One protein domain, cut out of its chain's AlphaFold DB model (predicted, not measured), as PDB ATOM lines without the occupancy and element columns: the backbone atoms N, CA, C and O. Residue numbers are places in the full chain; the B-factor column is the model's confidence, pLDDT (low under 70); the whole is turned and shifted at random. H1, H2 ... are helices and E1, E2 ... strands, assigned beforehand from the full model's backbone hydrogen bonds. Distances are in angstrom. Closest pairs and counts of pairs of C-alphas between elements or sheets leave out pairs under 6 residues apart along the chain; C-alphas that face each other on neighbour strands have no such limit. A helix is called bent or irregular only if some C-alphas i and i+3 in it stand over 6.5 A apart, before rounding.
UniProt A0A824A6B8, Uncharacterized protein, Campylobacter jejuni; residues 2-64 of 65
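This is residues 2 to 64 of the 65 residues of an uncharacterized protein of Campylobacter jejuni (UniProt A0A824A6B8). Picture one long helix, H1, with a two-stranded hairpin, E1 and E2, folded back along its last part, while residues 2 to 15 of the helix stick out alone as a straight arm. The chain comes off the far end of H1, turns round in a short link and sends E1 back beside residues 23 to 34 of the helix, and E2 then returns next to E1, so that the two ends of the printed part are far apart. The printed part has 63 residues, with one named helix followed by two named strands in the order H1, E1, E2; the sheet has the order E1 - E2 and is antiparallel, and the class is mixed, helices and strands. The whole is extended, with a radius of gyration of the C-alphas of 18.0 A, and its outline is a rod of 63 by 16 by 8 A.

Begin at the first printed residue with H1, residues 2 to 34, which is not bent, and in which every O i to N i+4 pair is within hydrogen-bond range. Its residues 2 to 15 stand free: no C-alpha 8 or more residues away along the chain comes within 10 A of theirs. Its residues 23 to 34 make the pairs of C-alphas within 10 A of the sheet, 15 with E1, residues 41 to 49, and 10 with E2, residues 56 to 63. For H1 and E1, look at the C-alphas of Ile 34 and Ile 43, the closest of the two elements at 6.3 A; 4 pairs of their C-alphas are within 8 A. For H1 and E2, the closest C-alphas are those of Phe 30 and Gly 57, 7.1 A apart, and this is the 1 pair within 8 A. E1 and E2 form a hairpin of antiparallel neighbour strands, with 166 degrees between their N-to-C directions. Look at N 42 and O 62, 2.8 A apart, and at N 58 and O 47, also 2.8 A apart, both within hydrogen-bond range. C-alphas 41 and 63 face each other at 4.3 A, and C-alphas 49 and 56 at 5.1 A. E1 bends by 57 degrees at residue 45.

Find C-alpha 2 at (17.859, 0.582, 38.777); from there H1 runs to C-alpha 34 at (22.503, 32.203, 1.748), 48.9 A from first to last C-alpha. Pass residues 35 to 40 and you reach E1 at C-alpha 41, (26.594, 39.780, -4.972); y falls from there to 18.732 at C-alpha 49, and the strand measures 23.0 A. After residues 50 to 55, E2 begins at C-alpha 56 and ends at C-alpha 63, (29.606, 39.857, -8.078), also 23.0 A.

The two C-alphas farthest apart are the first and the last printed, those of Lys 2 and Ser 64, at 63.3 A. Without the stretch that stands free, the body has 49 residues and spans 42 by 15 by 9 A, with a radius of gyration of 12.7 A. The printed part has no cut, and its two links, H1 to E1 and E1 to E2, are short, with 6 residues each. Read the B-factor column for the model's confidence: the mean pLDDT of the printed part is 87.6, and residues 2, 37 and 64 are under 70.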
ATOM      1  N   LYS A   2      18.793   0.045  39.805       69.50
ATOM      2  CA  LYS A   2      17.859   0.582  38.777       69.50
ATOM      3  C   LYS A   2      17.930   2.106  38.542       69.50
ATOM      4  O   LYS A   2      17.866   2.544  37.401       69.50
ATOM      5  N   LYS A   3      18.119   2.912  39.598       75.19
ATOM      6  CA  LYS A   3      18.230   4.386  39.487       75.19
ATOM      7  C   LYS A   3      19.468   4.847  38.696       75.19
ATOM      8  O   LYS A   3      19.399   5.844  37.993       75.19
ATOM      9  N   TRP A   4      20.570   4.100  38.764       88.50
ATOM     10  CA  TRP A   4      21.807   4.409  38.033       88.50
ATOM     11  C   TRP A   4      21.668   4.154  36.529       88.50
ATOM     12  O   TRP A   4      22.137   4.947  35.722       88.50
ATOM     13  N   ILE A   5      20.943   3.097  36.152       88.56
ATOM     14  CA  ILE A   5      20.622   2.790  34.750       88.56
ATOM     15  C   ILE A   5      19.754   3.884  34.123       88.56
ATOM     16  O   ILE A   5      19.999   4.283  32.988       88.56
ATOM     17  N   PHE A   6      18.787   4.417  34.873       91.12
ATOM     18  CA  PHE A   6      17.966   5.536  34.409       91.12
ATOM     19  C   PHE A   6      18.806   6.790  34.121       91.12
ATOM     20  O   PHE A   6      18.631   7.422  33.086       91.12
ATOM     21  N   ILE A   7      19.771   7.108  34.989       91.62
ATOM     22  CA  ILE A   7      20.678   8.248  34.792       91.62
ATOM     23  C   ILE A   7      21.499   8.084  33.505       91.62
ATOM     24  O   ILE A   7      21.555   9.008  32.696       91.62
ATOM     25  N   VAL A   8      22.087   6.905  33.278       91.94
ATOM     26  CA  VAL A   8      22.849   6.615  32.047       91.94
ATOM     27  C   VAL A   8      21.966   6.756  30.805       91.94
ATOM     28  O   VAL A   8      22.381   7.363  29.820       91.94
ATOM     29  N   PHE A   9      20.728   6.262  30.866       93.38
ATOM     30  CA  PHE A   9      19.763   6.419  29.781       93.38
ATOM     31  C   PHE A   9      19.470   7.897  29.477       93.38
ATOM     32  O   PHE A   9      19.503   8.301  28.315       93.38
ATOM     33  N   CYS A  10      19.256   8.725  30.504       94.69
ATOM     34  CA  CYS A  10      19.046  10.163  30.332       94.69
ATOM     35  C   CYS A  10      20.253  10.865  29.693       94.69
ATOM     36  O   CYS A  10      20.059  11.728  28.840       94.69
ATOM     37  N   PHE A  11      21.482  10.487  30.055       95.00
ATOM     38  CA  PHE A  11      22.688  11.050  29.435       95.00
ATOM     39  C   PHE A  11      22.794  10.708  27.949       95.00
ATOM     40  O   PHE A  11      23.062  11.594  27.139       95.00
ATOM     41  N   ILE A  12      22.540   9.451  27.578       95.25
ATOM     42  CA  ILE A  12      22.562   9.018  26.174       95.25
ATOM     43  C   ILE A  12      21.480   9.756  25.381       95.25
ATOM     44  O   ILE A  12      21.759  10.289  24.309       95.25
ATOM     45  N   LEU A  13      20.266   9.849  25.927       95.88
ATOM     46  CA  LEU A  13      19.169  10.573  25.290       95.88
ATOM     47  C   LEU A  13      19.502  12.060  25.109       95.88
ATOM     48  O   LEU A  13      19.313  12.604  24.023       95.88
ATOM     49  N   GLY A  14      20.040  12.709  26.144       94.88
ATOM     50  CA  GLY A  14      20.460  14.108  26.086       94.88
ATOM     51  C   GLY A  14      21.548  14.342  25.040       94.88
ATOM     52  O   GLY A  14      21.466  15.298  24.271       94.88
ATOM     53  N   PHE A  15      22.521  13.432  24.949       91.81
ATOM     54  CA  PHE A  15      23.567  13.487  23.934       91.81
ATOM     55  C   PHE A  15      22.985  13.386  22.519       91.81
ATOM     56  O   PHE A  15      23.283  14.225  21.670       91.81
ATOM     57  N   ILE A  16      22.087  12.425  22.285       91.00
ATOM     58  CA  ILE A  16      21.406  12.247  20.995       91.00
ATOM     59  C   ILE A  16      20.628  13.511  20.608       91.00
ATOM     60  O   ILE A  16      20.772  14.004  19.490       91.00
ATOM     61  N   ILE A  17      19.840  14.075  21.529       93.00
ATOM     62  CA  ILE A  17      19.087  15.315  21.284       93.00
ATOM     63  C   ILE A  17      20.039  16.462  20.932       93.00
ATOM     64  O   ILE A  17      19.782  17.206  19.986       93.00
ATOM     65  N   HIS A  18      21.151  16.592  21.655       90.44
ATOM     66  CA  HIS A  18      22.125  17.654  21.435       90.44
ATOM     67  C   HIS A  18      22.760  17.593  20.037       90.44
ATOM     68  O   HIS A  18      22.876  18.615  19.364       90.44
ATOM     69  N   ILE A  19      23.095  16.394  19.564       87.81
ATOM     70  CA  ILE A  19      23.600  16.155  18.205       87.81
ATOM     71  C   ILE A  19      22.593  16.624  17.154       87.81
ATOM     72  O   ILE A  19      22.939  17.375  16.238       87.81
ATOM     73  N   PHE A  20      21.333  16.197  17.280       88.00
ATOM     74  CA  PHE A  20      20.289  16.603  16.340       88.00
ATOM     75  C   PHE A  20      20.070  18.115  16.364       88.00
ATOM     76  O   PHE A  20      19.916  18.731  15.306       88.00
ATOM     77  N   TYR A  21      20.115  18.710  17.556       90.62
ATOM     78  CA  TYR A  21      19.994  20.147  17.748       90.62
ATOM     79  C   TYR A  21      21.115  20.914  17.038       90.62
ATOM     80  O   TYR A  21      20.806  21.789  16.234       90.62
ATOM     81  N   ILE A  22      22.389  20.551  17.239       89.94
ATOM     82  CA  ILE A  22      23.529  21.211  16.571       89.94
ATOM     83  C   ILE A  22      23.414  21.108  15.048       89.94
ATOM     84  O   ILE A  22      23.605  22.092  14.325       89.94
ATOM     85  N   GLY A  23      23.075  19.920  14.539       87.75
ATOM     86  CA  GLY A  23      22.884  19.718  13.107       87.75
ATOM     87  C   GLY A  23      21.793  20.632  12.539       87.75
ATOM     88  O   GLY A  23      21.974  21.206  11.467       87.75
ATOM     89  N   TYR A  24      20.675  20.776  13.256       89.75
ATOM     90  CA  TYR A  24      19.582  21.676  12.887       89.75
ATOM     91  C   TYR A  24      19.988  23.155  12.960       89.75
ATOM     92  O   TYR A  24      19.723  23.907  12.024       89.75
ATOM     93  N   THR A  25      20.671  23.586  14.023       90.62
ATOM     94  CA  THR A  25      21.096  24.987  14.164       90.62
ATOM     95  C   THR A  25      22.100  25.398  13.093       90.62
ATOM     96  O   THR A  25      21.989  26.498  12.556       90.62
ATOM     97  N   ASN A  26      23.037  24.518  12.727       89.94
ATOM     98  CA  ASN A  26      24.008  24.788  11.663       89.94
ATOM     99  C   ASN A  26      23.321  24.981  10.304       89.94
ATOM    100  O   ASN A  26      23.675  25.881   9.548       89.94
ATOM    101  N   GLU A  27      22.325  24.148  10.011       89.88
ATOM    102  CA  GLU A  27      21.522  24.238   8.789       89.88
ATOM    103  C   GLU A  27      20.707  25.535   8.751       89.88
ATOM    104  O   GLU A  27      20.699  26.243   7.744       89.88
ATOM    105  N   LEU A  28      20.082  25.901   9.874       91.62
ATOM    106  CA  LEU A  28      19.348  27.155  10.012       91.62
ATOM    107  C   LEU A  28      20.255  28.376   9.783       91.62
ATOM    108  O   LEU A  28      19.864  29.304   9.073       91.62
ATOM    109  N   LEU A  29      21.451  28.386  10.379       90.06
ATOM    110  CA  LEU A  29      22.427  29.466  10.221       90.06
ATOM    111  C   LEU A  29      22.881  29.606   8.769       90.06
ATOM    112  O   LEU A  29      22.844  30.707   8.222       90.06
ATOM    113  N   PHE A  30      23.242  28.494   8.131       90.69
ATOM    114  CA  PHE A  30      23.650  28.494   6.730       90.69
ATOM    115  C   PHE A  30      22.524  28.987   5.813       90.69
ATOM    116  O   PHE A  30      22.739  29.869   4.987       90.69
ATOM    117  N   ASN A  31      21.295  28.507   6.027       89.38
ATOM    118  CA  ASN A  31      20.127  28.929   5.257       89.38
ATOM    119  C   ASN A  31      19.805  30.420   5.416       89.38
ATOM    120  O   ASN A  31      19.347  31.052   4.466       89.38
ATOM    121  N   LYS A  32      20.031  31.000   6.600       89.75
ATOM    122  CA  LYS A  32      19.895  32.449   6.804       89.75
ATOM    123  C   LYS A  32      20.970  33.229   6.056       89.75
ATOM    124  O   LYS A  32      20.662  34.270   5.490       89.75
ATOM    125  N   PHE A  33      22.197  32.717   6.036       86.19
ATOM    126  CA  PHE A  33      23.312  33.354   5.346       86.19
ATOM    127  C   PHE A  33      23.085  33.407   3.828       86.19
ATOM    128  O   PHE A  33      23.155  34.479   3.238       86.19
ATOM    129  N   ILE A  34      22.723  32.279   3.206       87.62
ATOM    130  CA  ILE A  34      22.503  32.203   1.748       87.62
ATOM    131  C   ILE A  34      21.272  32.983   1.266       87.62
ATOM    132  O   ILE A  34      21.209  33.379   0.110       87.62
ATOM    133  N   LYS A  35      20.273  33.183   2.137       84.25
ATOM    134  CA  LYS A  35      19.056  33.947   1.822       84.25
ATOM    135  C   LYS A  35      19.226  35.450   2.028       84.25
ATOM    136  O   LYS A  35      18.276  36.193   1.787       84.25
ATOM    137  N   ASN A  36      20.385  35.902   2.505       77.75
ATOM    138  CA  ASN A  36      20.635  37.321   2.677       77.75
ATOM    139  C   ASN A  36      20.733  37.985   1.299       77.75
ATOM    140  O   ASN A  36      21.678  37.745   0.549       77.75
ATOM    141  N   SER A  37      19.727  38.786   0.959       67.50
ATOM    142  CA  SER A  37      19.648  39.468  -0.328       67.50
ATOM    143  C   SER A  37      20.548  40.698  -0.282       67.50
ATOM    144  O   SER A  37      20.168  41.727   0.274       67.50
ATOM    145  N   ASN A  38      21.754  40.582  -0.830       78.75
ATOM    146  CA  ASN A  38      22.676  41.698  -0.999       78.75
ATOM    147  C   ASN A  38      22.699  42.105  -2.486       78.75
ATOM    148  O   ASN A  38      22.800  41.223  -3.334       78.75
ATOM    149  N   PRO A  39      22.571  43.399  -2.823       79.81
ATOM    150  CA  PRO A  39      22.578  43.848  -4.214       79.81
ATOM    151  C   PRO A  39      23.940  43.694  -4.909       79.81
ATOM    152  O   PRO A  39      23.972  43.609  -6.129       79.81
ATOM    153  N   ASP A  40      25.043  43.615  -4.161       86.69
ATOM    154  CA  ASP A  40      26.405  43.613  -4.708       86.69
ATOM    155  C   ASP A  40      26.891  42.207  -5.097       86.69
ATOM    156  O   ASP A  40      27.918  42.044  -5.761       86.69
ATOM    157  N   TYR A  41      26.200  41.151  -4.664       84.00
ATOM    158  CA  TYR A  41      26.594  39.780  -4.972       84.00
ATOM    159  C   TYR A  41      25.420  38.807  -4.983       84.00
ATOM    160  O   TYR A  41      24.471  38.907  -4.212       84.00
ATOM    161  N   THR A  42      25.542  37.789  -5.825       87.75
ATOM    162  CA  THR A  42      24.648  36.637  -5.863       87.75
ATOM    163  C   THR A  42      25.348  35.416  -5.282       87.75
ATOM    164  O   THR A  42      26.525  35.157  -5.541       87.75
ATOM    165  N   ILE A  43      24.616  34.660  -4.464       88.94
ATOM    166  CA  ILE A  43      25.080  33.392  -3.899       88.94
ATOM    167  C   ILE A  43      24.573  32.264  -4.796       88.94
ATOM    168  O   ILE A  43      23.369  32.129  -5.010       88.94
ATOM    169  N   THR A  44      25.488  31.449  -5.313       88.38
ATOM    170  CA  THR A  44      25.195  30.314  -6.205       88.38
ATOM    171  C   THR A  44      25.928  29.051  -5.741       88.38
ATOM    172  O   THR A  44      26.659  29.088  -4.748       88.38
ATOM    173  N   ASP A  45      25.677  27.914  -6.401       90.12
ATOM    174  CA  ASP A  45      26.308  26.612  -6.109       90.12
ATOM    175  C   ASP A  45      26.254  26.213  -4.628       90.12
ATOM    176  O   ASP A  45      27.231  25.788  -4.006       90.12
ATOM    177  N   ILE A  46      25.074  26.396  -4.040       91.25
ATOM    178  CA  ILE A  46      24.850  26.194  -2.616       91.25
ATOM    179  C   ILE A  46      24.917  24.698  -2.304       91.25
ATOM    180  O   ILE A  46      24.072  23.914  -2.734       91.25
ATOM    181  N   TYR A  47      25.888  24.316  -1.482       91.94
ATOM    182  CA  TYR A  47      26.029  22.961  -0.975       91.94
ATOM    183  C   TYR A  47      26.133  22.977   0.545       91.94
ATOM    184  O   TYR A  47      27.001  23.627   1.127       91.94
ATOM    185  N   PHE A  48      25.261  22.215   1.202       90.94
ATOM    186  CA  PHE A  48      25.306  22.020   2.643       90.94
ATOM    187  C   PHE A  48      25.287  20.534   2.975       90.94
ATOM    188  O   PHE A  48      24.340  19.813   2.666       90.94
ATOM    189  N   LYS A  49      26.335  20.075   3.654       91.62
ATOM    190  CA  LYS A  49      26.440  18.732   4.208       91.62
ATOM    191  C   LYS A  49      26.273  18.799   5.717       91.62
ATOM    192  O   LYS A  49      27.193  19.178   6.449       91.62
ATOM    193  N   LYS A  50      25.102  18.370   6.175       87.38
ATOM    194  CA  LYS A  50      24.809  18.165   7.592       87.38
ATOM    195  C   LYS A  50      25.676  17.032   8.139       87.38
ATOM    196  O   LYS A  50      25.711  15.947   7.560       87.38
ATOM    197  N   GLY A  51      26.373  17.284   9.240       81.75
ATOM    198  CA  GLY A  51      27.119  16.254   9.956       81.75
ATOM    199  C   GLY A  51      26.713  16.163  11.421       81.75
ATOM    200  O   GLY A  51      25.893  16.935  11.909       81.75
ATOM    201  N   PHE A  52      27.271  15.159  12.094       75.69
ATOM    202  CA  PHE A  52      26.892  14.751  13.449       75.69
ATOM    203  C   PHE A  52      27.341  15.758  14.522       75.69
ATOM    204  O   PHE A  52      26.554  16.151  15.372       75.69
ATOM    205  N   LEU A  53      28.594  16.218  14.451       76.12
ATOM    206  CA  LEU A  53      29.138  17.274  15.327       76.12
ATOM    207  C   LEU A  53      29.470  18.548  14.553       76.12
ATOM    208  O   LEU A  53      29.403  19.651  15.085       76.12
ATOM    209  N   THR A  54      29.839  18.392  13.286       81.81
ATOM    210  CA  THR A  54      30.262  19.477  12.409       81.81
ATOM    211  C   THR A  54      29.529  19.360  11.086       81.81
ATOM    212  O   THR A  54      29.437  18.279  10.507       81.81
ATOM    213  N   SER A  55      29.004  20.480  10.602       87.56
ATOM    214  CA  SER A  55      28.435  20.582   9.259       87.56
ATOM    215  C   SER A  55      29.423  21.303   8.350       87.56
ATOM    216  O   SER A  55      30.219  22.118   8.813       87.56
ATOM    217  N   LYS A  56      29.378  21.004   7.054       90.62
ATOM    218  CA  LYS A  56      30.170  21.704   6.039       90.62
ATOM    219  C   LYS A  56      29.224  22.411   5.085       90.62
ATOM    220  O   LYS A  56      28.291  21.786   4.593       90.62
ATOM    221  N   GLY A  57      29.469  23.687   4.830       90.75
ATOM    222  CA  GLY A  57      28.769  24.463   3.815       90.75
ATOM    223  C   GLY A  57      29.773  25.028   2.821       90.75
ATOM    224  O   GLY A  57      30.873  25.411   3.217       90.75
ATOM    225  N   SER A  58      29.403  25.070   1.551       91.62
ATOM    226  CA  SER A  58      30.131  25.778   0.502       91.62
ATOM    227  C   SER A  58      29.143  26.490  -0.407       91.62
ATOM    228  O   SER A  58      28.005  26.051  -0.577       91.62
ATOM    229  N   PHE A  59      29.578  27.612  -0.953       91.75
ATOM    230  CA  PHE A  59      28.817  28.432  -1.880       91.75
ATOM    231  C   PHE A  59      29.793  29.275  -2.693       91.75
ATOM    232  O   PHE A  59      30.919  29.528  -2.253       91.75
ATOM    233  N   THR A  60      29.338  29.729  -3.849       92.06
ATOM    234  CA  THR A  60      30.071  30.658  -4.704       92.06
ATOM    235  C   THR A  60      29.469  32.052  -4.546       92.06
ATOM    236  O   THR A  60      28.248  32.213  -4.603       92.06
ATOM    237  N   LEU A  61      30.323  33.058  -4.339       90.69
ATOM    238  CA  LEU A  61      29.940  34.469  -4.393       90.69
ATOM    239  C   LEU A  61      30.285  35.017  -5.772       90.69
ATOM    240  O   LEU A  61      31.462  35.133  -6.108       90.69
ATOM    241  N   ASN A  62      29.263  35.382  -6.537       88.94
ATOM    242  CA  ASN A  62      29.434  36.065  -7.810       88.94
ATOM    243  C   ASN A  62      29.084  37.533  -7.622       88.94
ATOM    244  O   ASN A  62      28.051  37.850  -7.035       88.94
ATOM    245  N   HIS A  63      29.926  38.436  -8.113       84.75
ATOM    246  CA  HIS A  63      29.606  39.857  -8.078       84.75
ATOM    247  C   HIS A  63      28.383  40.111  -8.966       84.75
ATOM    248  O   HIS A  63      28.352  39.658 -10.112       84.75
ATOM    249  N   SER A  64      27.361  40.763  -8.417       68.12
ATOM    250  CA  SER A  64      26.166  41.112  -9.181       68.12
ATOM    251  C   SER A  64      26.456  42.455  -9.838       68.12
ATOM    252  O   SER A  64      26.571  43.458  -9.141       68.12
TER     253      SER A  64